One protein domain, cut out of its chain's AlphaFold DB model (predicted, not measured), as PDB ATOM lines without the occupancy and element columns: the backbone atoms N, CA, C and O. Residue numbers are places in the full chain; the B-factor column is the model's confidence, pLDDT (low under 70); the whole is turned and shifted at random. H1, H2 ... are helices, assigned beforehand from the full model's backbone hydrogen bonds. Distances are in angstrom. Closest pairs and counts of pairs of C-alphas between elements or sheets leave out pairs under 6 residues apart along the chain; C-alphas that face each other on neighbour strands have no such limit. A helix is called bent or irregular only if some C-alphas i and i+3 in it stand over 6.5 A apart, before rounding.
ATOM      1  N   GLN A   2     -26.982 -22.539  -4.966       58.50
ATOM      2  CA  GLN A   2     -26.024 -21.431  -4.759       58.50
ATOM      3  C   GLN A   2     -25.031 -21.651  -3.597       58.50
ATOM      4  O   GLN A   2     -23.848 -21.385  -3.753       58.50
ATOM      5  N   HIS A   3     -25.459 -22.267  -2.488       59.75
ATOM      6  CA  HIS A   3     -24.593 -22.483  -1.313       59.75
ATOM      7  C   HIS A   3     -23.379 -23.399  -1.551       59.75
ATOM      8  O   HIS A   3     -22.397 -23.321  -0.817       59.75
ATOM      9  N   ALA A   4     -23.424 -24.266  -2.571       63.47
ATOM     10  CA  ALA A   4     -22.299 -25.137  -2.908       63.47
ATOM     11  C   ALA A   4     -21.172 -24.374  -3.627       63.47
ATOM     12  O   ALA A   4     -20.003 -24.673  -3.404       63.47
ATOM     13  N   GLY A   5     -21.516 -23.372  -4.445       68.44
ATOM     14  CA  GLY A   5     -20.537 -22.501  -5.102       68.44
ATOM     15  C   GLY A   5     -19.793 -21.635  -4.087       68.44
ATOM     16  O   GLY A   5     -18.564 -21.625  -4.084       68.44
ATOM     17  N   ASP A   6     -20.533 -21.023  -3.158       74.88
ATOM     18  CA  ASP A   6     -19.973 -20.129  -2.137       74.88
ATOM     19  C   ASP A   6     -19.017 -20.853  -1.183       74.88
ATOM     20  O   ASP A   6     -17.954 -20.329  -0.849       74.88
ATOM     21  N   ALA A   7     -19.344 -22.089  -0.787       78.44
ATOM     22  CA  ALA A   7     -18.470 -22.903   0.052       78.44
ATOM     23  C   ALA A   7     -17.141 -23.224  -0.653       78.44
ATOM     24  O   ALA A   7     -16.079 -23.132  -0.040       78.44
ATOM     25  N   VAL A   8     -17.178 -23.538  -1.952       79.62
ATOM     26  CA  VAL A   8     -15.963 -23.791  -2.742       79.62
ATOM     27  C   VAL A   8     -15.143 -22.511  -2.888       79.62
ATOM     28  O   VAL A   8     -13.927 -22.551  -2.704       79.62
ATOM     29  N   THR A   9     -15.782 -21.367  -3.148       80.62
ATOM     30  CA  THR A   9     -15.075 -20.082  -3.252       80.62
ATOM     31  C   THR A   9     -14.400 -19.712  -1.931       80.62
ATOM     32  O   THR A   9     -13.230 -19.335  -1.936       80.62
ATOM     33  N   PHE A  10     -15.076 -19.902  -0.793       82.94
ATOM     34  CA  PHE A  10     -14.498 -19.668   0.534       82.94
ATOM     35  C   PHE A  10     -13.303 -20.577   0.825       82.94
ATOM     36  O   PHE A  10     -12.270 -20.099   1.293       82.94
ATOM     37  N   VAL A  11     -13.417 -21.873   0.523       83.94
ATOM     38  CA  VAL A  11     -12.319 -22.833   0.710       83.94
ATOM     39  C   VAL A  11     -11.120 -22.448  -0.152       83.94
ATOM     40  O   VAL A  11      -9.996 -22.431   0.341       83.94
ATOM     41  N   VAL A  12     -11.333 -22.072  -1.415       85.06
ATOM     42  CA  VAL A  12     -10.247 -21.644  -2.308       85.06
ATOM     43  C   VAL A  12      -9.598 -20.356  -1.802       85.06
ATOM     44  O   VAL A  12      -8.379 -20.315  -1.663       85.06
ATOM     45  N   VAL A  13     -10.384 -19.330  -1.460       88.25
ATOM     46  CA  VAL A  13      -9.863 -18.038  -0.975       88.25
ATOM     47  C   VAL A  13      -9.097 -18.189   0.340       88.25
ATOM     48  O   VAL A  13      -8.108 -17.491   0.539       88.25
ATOM     49  N   LEU A  14      -9.500 -19.111   1.218       86.56
ATOM     50  CA  LEU A  14      -8.813 -19.352   2.488       86.56
ATOM     51  C   LEU A  14      -7.564 -20.233   2.321       86.56
ATOM     52  O   LEU A  14      -6.517 -19.949   2.900       86.56
ATOM     53  N   CYS A  15      -7.647 -21.305   1.531       83.44
ATOM     54  CA  CYS A  15      -6.564 -22.281   1.408       83.44
ATOM     55  C   CYS A  15      -5.442 -21.824   0.469       83.44
ATOM     56  O   CYS A  15      -4.286 -22.176   0.696       83.44
ATOM     57  N   LEU A  16      -5.747 -21.034  -0.564       84.12
ATOM     58  CA  LEU A  16      -4.767 -20.570  -1.549       84.12
ATOM     59  C   LEU A  16      -3.671 -19.663  -0.949       84.12
ATOM     60  O   LEU A  16      -2.499 -19.963  -1.179       84.12
ATOM     61  N   PRO A  17      -3.958 -18.632  -0.125       85.56
ATOM     62  CA  PRO A  17      -2.909 -17.828   0.505       85.56
ATOM     63  C   PRO A  17      -2.086 -18.636   1.513       85.56
ATOM     64  O   PRO A  17      -0.872 -18.453   1.590       85.56
ATOM     65  N   VAL A  18      -2.708 -19.578   2.233       84.44
ATOM     66  CA  VAL A  18      -1.996 -20.488   3.146       84.44
ATOM     67  C   VAL A  18      -1.053 -21.399   2.365       84.44
ATOM     68  O   VAL A  18       0.102 -21.553   2.756       84.44
ATOM     69  N   ALA A  19      -1.501 -21.952   1.237       81.44
ATOM     70  CA  ALA A  19      -0.677 -22.782   0.365       81.44
ATOM     71  C   ALA A  19       0.490 -21.990  -0.245       81.44
ATOM     72  O   ALA A  19       1.625 -22.460  -0.197       81.44
ATOM     73  N   VAL A  20       0.244 -20.773  -0.748       83.25
ATOM     74  CA  VAL A  20       1.291 -19.877  -1.271       83.25
ATOM     75  C   VAL A  20       2.313 -19.553  -0.183       83.25
ATOM     76  O   VAL A  20       3.518 -19.683  -0.406       83.25
ATOM     77  N   TRP A  21       1.856 -19.201   1.019       84.62
ATOM     78  CA  TRP A  21       2.731 -18.923   2.155       84.62
ATOM     79  C   TRP A  21       3.564 -20.144   2.567       84.62
ATOM     80  O   TRP A  21       4.762 -20.012   2.826       84.62
ATOM     81  N   LEU A  22       2.969 -21.343   2.567       79.06
ATOM     82  CA  LEU A  22       3.672 -22.592   2.868       79.06
ATOM     83  C   LEU A  22       4.740 -22.905   1.809       79.06
ATOM     84  O   LEU A  22       5.853 -23.283   2.156       79.06
ATOM     85  N   ILE A  23       4.421 -22.716   0.526       78.00
ATOM     86  CA  ILE A  23       5.329 -22.954  -0.609       78.00
ATOM     87  C   ILE A  23       6.484 -21.942  -0.632       78.00
ATOM     88  O   ILE A  23       7.592 -22.280  -1.037       78.00
ATOM     89  N   SER A  24       6.257 -20.727  -0.129       79.69
ATOM     90  CA  SER A  24       7.277 -19.672  -0.024       79.69
ATOM     91  C   SER A  24       8.390 -19.998   0.986       79.69
ATOM     92  O   SER A  24       9.397 -19.293   1.053       79.69
ATOM     93  N   ARG A  25       8.222 -21.042   1.811       84.38
ATOM     94  CA  ARG A  25       9.204 -21.460   2.817       84.38
ATOM     95  C   ARG A  25      10.148 -22.535   2.246       84.38
ATOM     96  O   ARG A  25       9.684 -23.613   1.874       84.38
ATOM     97  N   PRO A  26      11.480 -22.337   2.286       74.56
ATOM     98  CA  PRO A  26      12.441 -23.276   1.689       74.56
ATOM     99  C   PRO A  26      12.412 -24.671   2.340       74.56
ATOM    100  O   PRO A  26      12.494 -25.682   1.648       74.56
ATOM    101  N   TRP A  27      12.186 -24.741   3.656       78.94
ATOM    102  CA  TRP A  27      12.079 -26.005   4.399       78.94
ATOM    103  C   TRP A  27      10.836 -26.833   4.029       78.94
ATOM    104  O   TRP A  27      10.844 -28.060   4.120       78.94
ATOM    105  N   ALA A  28       9.753 -26.178   3.603       75.75
ATOM    106  CA  ALA A  28       8.544 -26.861   3.157       75.75
ATOM    107  C   ALA A  28       8.737 -27.447   1.753       75.75
ATOM    108  O   ALA A  28       8.264 -28.550   1.471       75.75
ATOM    109  N   TRP A  29       9.496 -26.759   0.893       69.50
ATOM    110  CA  TRP A  29       9.792 -27.226  -0.458       69.50
ATOM    111  C   TRP A  29      10.567 -28.546  -0.457       69.50
ATOM    112  O   TRP A  29      10.228 -29.445  -1.221       69.50
ATOM    113  N   GLU A  30      11.527 -28.726   0.454       79.81
ATOM    114  CA  GLU A  30      12.278 -29.985   0.589       79.81
ATOM    115  C   GLU A  30      11.385 -31.184   0.943       79.81
ATOM    116  O   GLU A  30      11.570 -32.274   0.400       79.81
ATOM    117  N   ARG A  31      10.361 -30.980   1.785       77.38
ATOM    118  CA  ARG A  31       9.400 -32.033   2.159       77.38
ATOM    119  C   ARG A  31       8.335 -32.293   1.100       77.38
ATOM    120  O   ARG A  31       7.882 -33.427   0.954       77.38
ATOM    121  N   ILE A  32       7.924 -31.261   0.368       72.44
ATOM    122  CA  ILE A  32       6.833 -31.349  -0.610       72.44
ATOM    123  C   ILE A  32       7.355 -31.773  -1.990       72.44
ATOM    124  O   ILE A  32       6.604 -32.370  -2.754       72.44
ATOM    125  N   ARG A  33       8.645 -31.586  -2.299       73.00
ATOM    126  CA  ARG A  33       9.290 -31.979  -3.567       73.00
ATOM    127  C   ARG A  33       8.918 -33.379  -4.097       73.00
ATOM    128  O   ARG A  33       8.604 -33.469  -5.289       73.00
ATOM    129  N   PRO A  34       8.914 -34.469  -3.299       74.75
ATOM    130  CA  PRO A  34       8.524 -35.792  -3.803       74.75
ATOM    131  C   PRO A  34       7.033 -35.879  -4.164       74.75
ATOM    132  O   PRO A  34       6.674 -36.517  -5.156       74.75
ATOM    133  N   TYR A  35       6.167 -35.192  -3.416       75.56
ATOM    134  CA  TYR A  35       4.726 -35.148  -3.673       75.56
ATOM    135  C   TYR A  35       4.381 -34.216  -4.835       75.56
ATOM    136  O   TYR A  35       3.596 -34.597  -5.697       75.56
ATOM    137  N   ALA A  36       5.026 -33.051  -4.924       68.12
ATOM    138  CA  ALA A  36       4.887 -32.101  -6.021       68.12
ATOM    139  C   ALA A  36       5.339 -32.691  -7.358       68.12
ATOM    140  O   ALA A  36       4.725 -32.397  -8.373       68.12
ATOM    141  N   ARG A  37       6.345 -33.576  -7.392       70.31
ATOM    142  CA  ARG A  37       6.676 -34.312  -8.625       70.31
ATOM    143  C   ARG A  37       5.538 -35.229  -9.067       70.31
ATOM    144  O   ARG A  37       5.209 -35.271 -10.246       70.31
ATOM    145  N   ARG A  38       4.924 -35.952  -8.127       68.44
ATOM    146  CA  ARG A  38       3.876 -36.938  -8.431       68.44
ATOM    147  C   ARG A  38       2.535 -36.280  -8.762       68.44
ATOM    148  O   ARG A  38       1.866 -36.706  -9.697       68.44
ATOM    149  N   PHE A  39       2.171 -35.227  -8.034       69.25
ATOM    150  CA  PHE A  39       0.997 -34.405  -8.319       69.25
ATOM    151  C   PHE A  39       1.210 -33.501  -9.524       69.25
ATOM    152  O   PHE A  39       0.313 -33.396 -10.343       69.25
ATOM    153  N   GLY A  40       2.393 -32.912  -9.680       67.12
ATOM    154  CA  GLY A  40       2.746 -32.075 -10.821       67.12
ATOM    155  C   GLY A  40       2.632 -32.838 -12.130       67.12
ATOM    156  O   GLY A  40       1.961 -32.359 -13.024       67.12
ATOM    157  N   LEU A  41       3.161 -34.063 -12.223       64.94
ATOM    158  CA  LEU A  41       2.996 -34.896 -13.422       64.94
ATOM    159  C   LEU A  41       1.534 -35.287 -13.682       64.94
ATOM    160  O   LEU A  41       1.105 -35.329 -14.830       64.94
ATOM    161  N   ARG A  42       0.757 -35.556 -12.627       67.56
ATOM    162  CA  ARG A  42      -0.647 -35.967 -12.752       67.56
ATOM    163  C   ARG A  42      -1.567 -34.805 -13.134       67.56
ATOM    164  O   ARG A  42      -2.445 -34.983 -13.964       67.56
ATOM    165  N   ILE A  43      -1.344 -33.632 -12.546       71.69
ATOM    166  CA  ILE A  43      -2.038 -32.385 -12.879       71.69
ATOM    167  C   ILE A  43      -1.599 -31.922 -14.264       71.69
ATOM    168  O   ILE A  43      -2.452 -31.559 -15.054       71.69
ATOM    169  N   TRP A  44      -0.309 -31.998 -14.601       63.53
ATOM    170  CA  TRP A  44       0.186 -31.663 -15.936       63.53
ATOM    171  C   TRP A  44      -0.426 -32.571 -17.000       63.53
ATOM    172  O   TRP A  44      -0.894 -32.065 -18.003       63.53
ATOM    173  N   GLY A  45      -0.549 -33.877 -16.750       64.31
ATOM    174  CA  GLY A  45      -1.259 -34.786 -17.658       64.31
ATOM    175  C   GLY A  45      -2.775 -34.556 -17.754       64.31
ATOM    176  O   GLY A  45      -3.396 -35.077 -18.668       64.31
ATOM    177  N   GLN A  46      -3.382 -33.806 -16.826       68.94
ATOM    178  CA  GLN A  46      -4.795 -33.401 -16.910       68.94
ATOM    179  C   GLN A  46      -4.987 -31.974 -17.444       68.94
ATOM    180  O   GLN A  46      -6.046 -31.678 -17.984       68.94
ATOM    181  N   LEU A  47      -3.995 -31.093 -17.281       67.75
ATOM    182  CA  LEU A  47      -4.007 -29.719 -17.795       67.75
ATOM    183  C   LEU A  47      -3.503 -29.638 -19.233       67.75
ATOM    184  O   LEU A  47      -3.979 -28.805 -19.998       67.75
ATOM    185  N   VAL A  48      -2.542 -30.487 -19.595       59.31
ATOM    186  CA  VAL A  48      -2.175 -30.732 -20.986       59.31
ATOM    187  C   VAL A  48      -3.252 -31.644 -21.541       59.31
ATOM    188  O   VAL A  48      -3.111 -32.861 -21.603       59.31
TER     189      VAL A  48
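AT A GLANCE: This is residues 2 to 48 of the 155 residues of an uncharacterized protein of Microlunatus flavus (UniProt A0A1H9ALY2). What shape do these atoms make? Two long helices, H1 and H2, meet at a corner and open as a V, with nothing between its limbs; H2 has a strong kink of 65 degrees near residue 34. How is it made up? The printed part has 47 residues, with two named helices in the order H1, H2 and no named strand, and its class is all helix. It is loose, with a radius of gyration of the C-alphas of 13.7 A, and flat, spanning 39 by 27 by 12 A.

IN THESE COORDINATES: Where is H1? It takes residues 2 to 23, from C-alpha 2 at (-26.024, -21.431, -4.759) to C-alpha 23, 31.7 A away. It is neither bent nor irregular, but only just: C-alphas 14 and 17 are 6.4 A apart. Where is H2? It takes residues 26 to 47, 26.3 A from first to last C-alpha, ending at (-4.007, -29.719, -17.795). It is irregular: C-alphas 31 and 34 are 7.1 A apart.

HOW THE PARTS SIT: How does H2 stand to H1? They are close but not clearly touching; their closest C-alphas, those of Ile 23 and Trp 29, are 6.2 A apart. They run opposite ways at a steep tilt of 46 degrees, though the line of H2 is a rough one. What do the backbones show? O i to N i+4 pairs are within hydrogen-bond range in 16 of 18 cases in H1 and 15 of 18 in H2.

THE WHOLE: How large is it? The two C-alphas farthest apart, those of Gln 2 and Glu 30, are 39.6 A apart. Is it unbroken? The printed part has no cut, and the link from H1 to H2 is tight. Where is confidence low? The mean pLDDT of the printed part is 74.9, and 16 residues are under 70, among them residues 2 to 5 and 44 to 48.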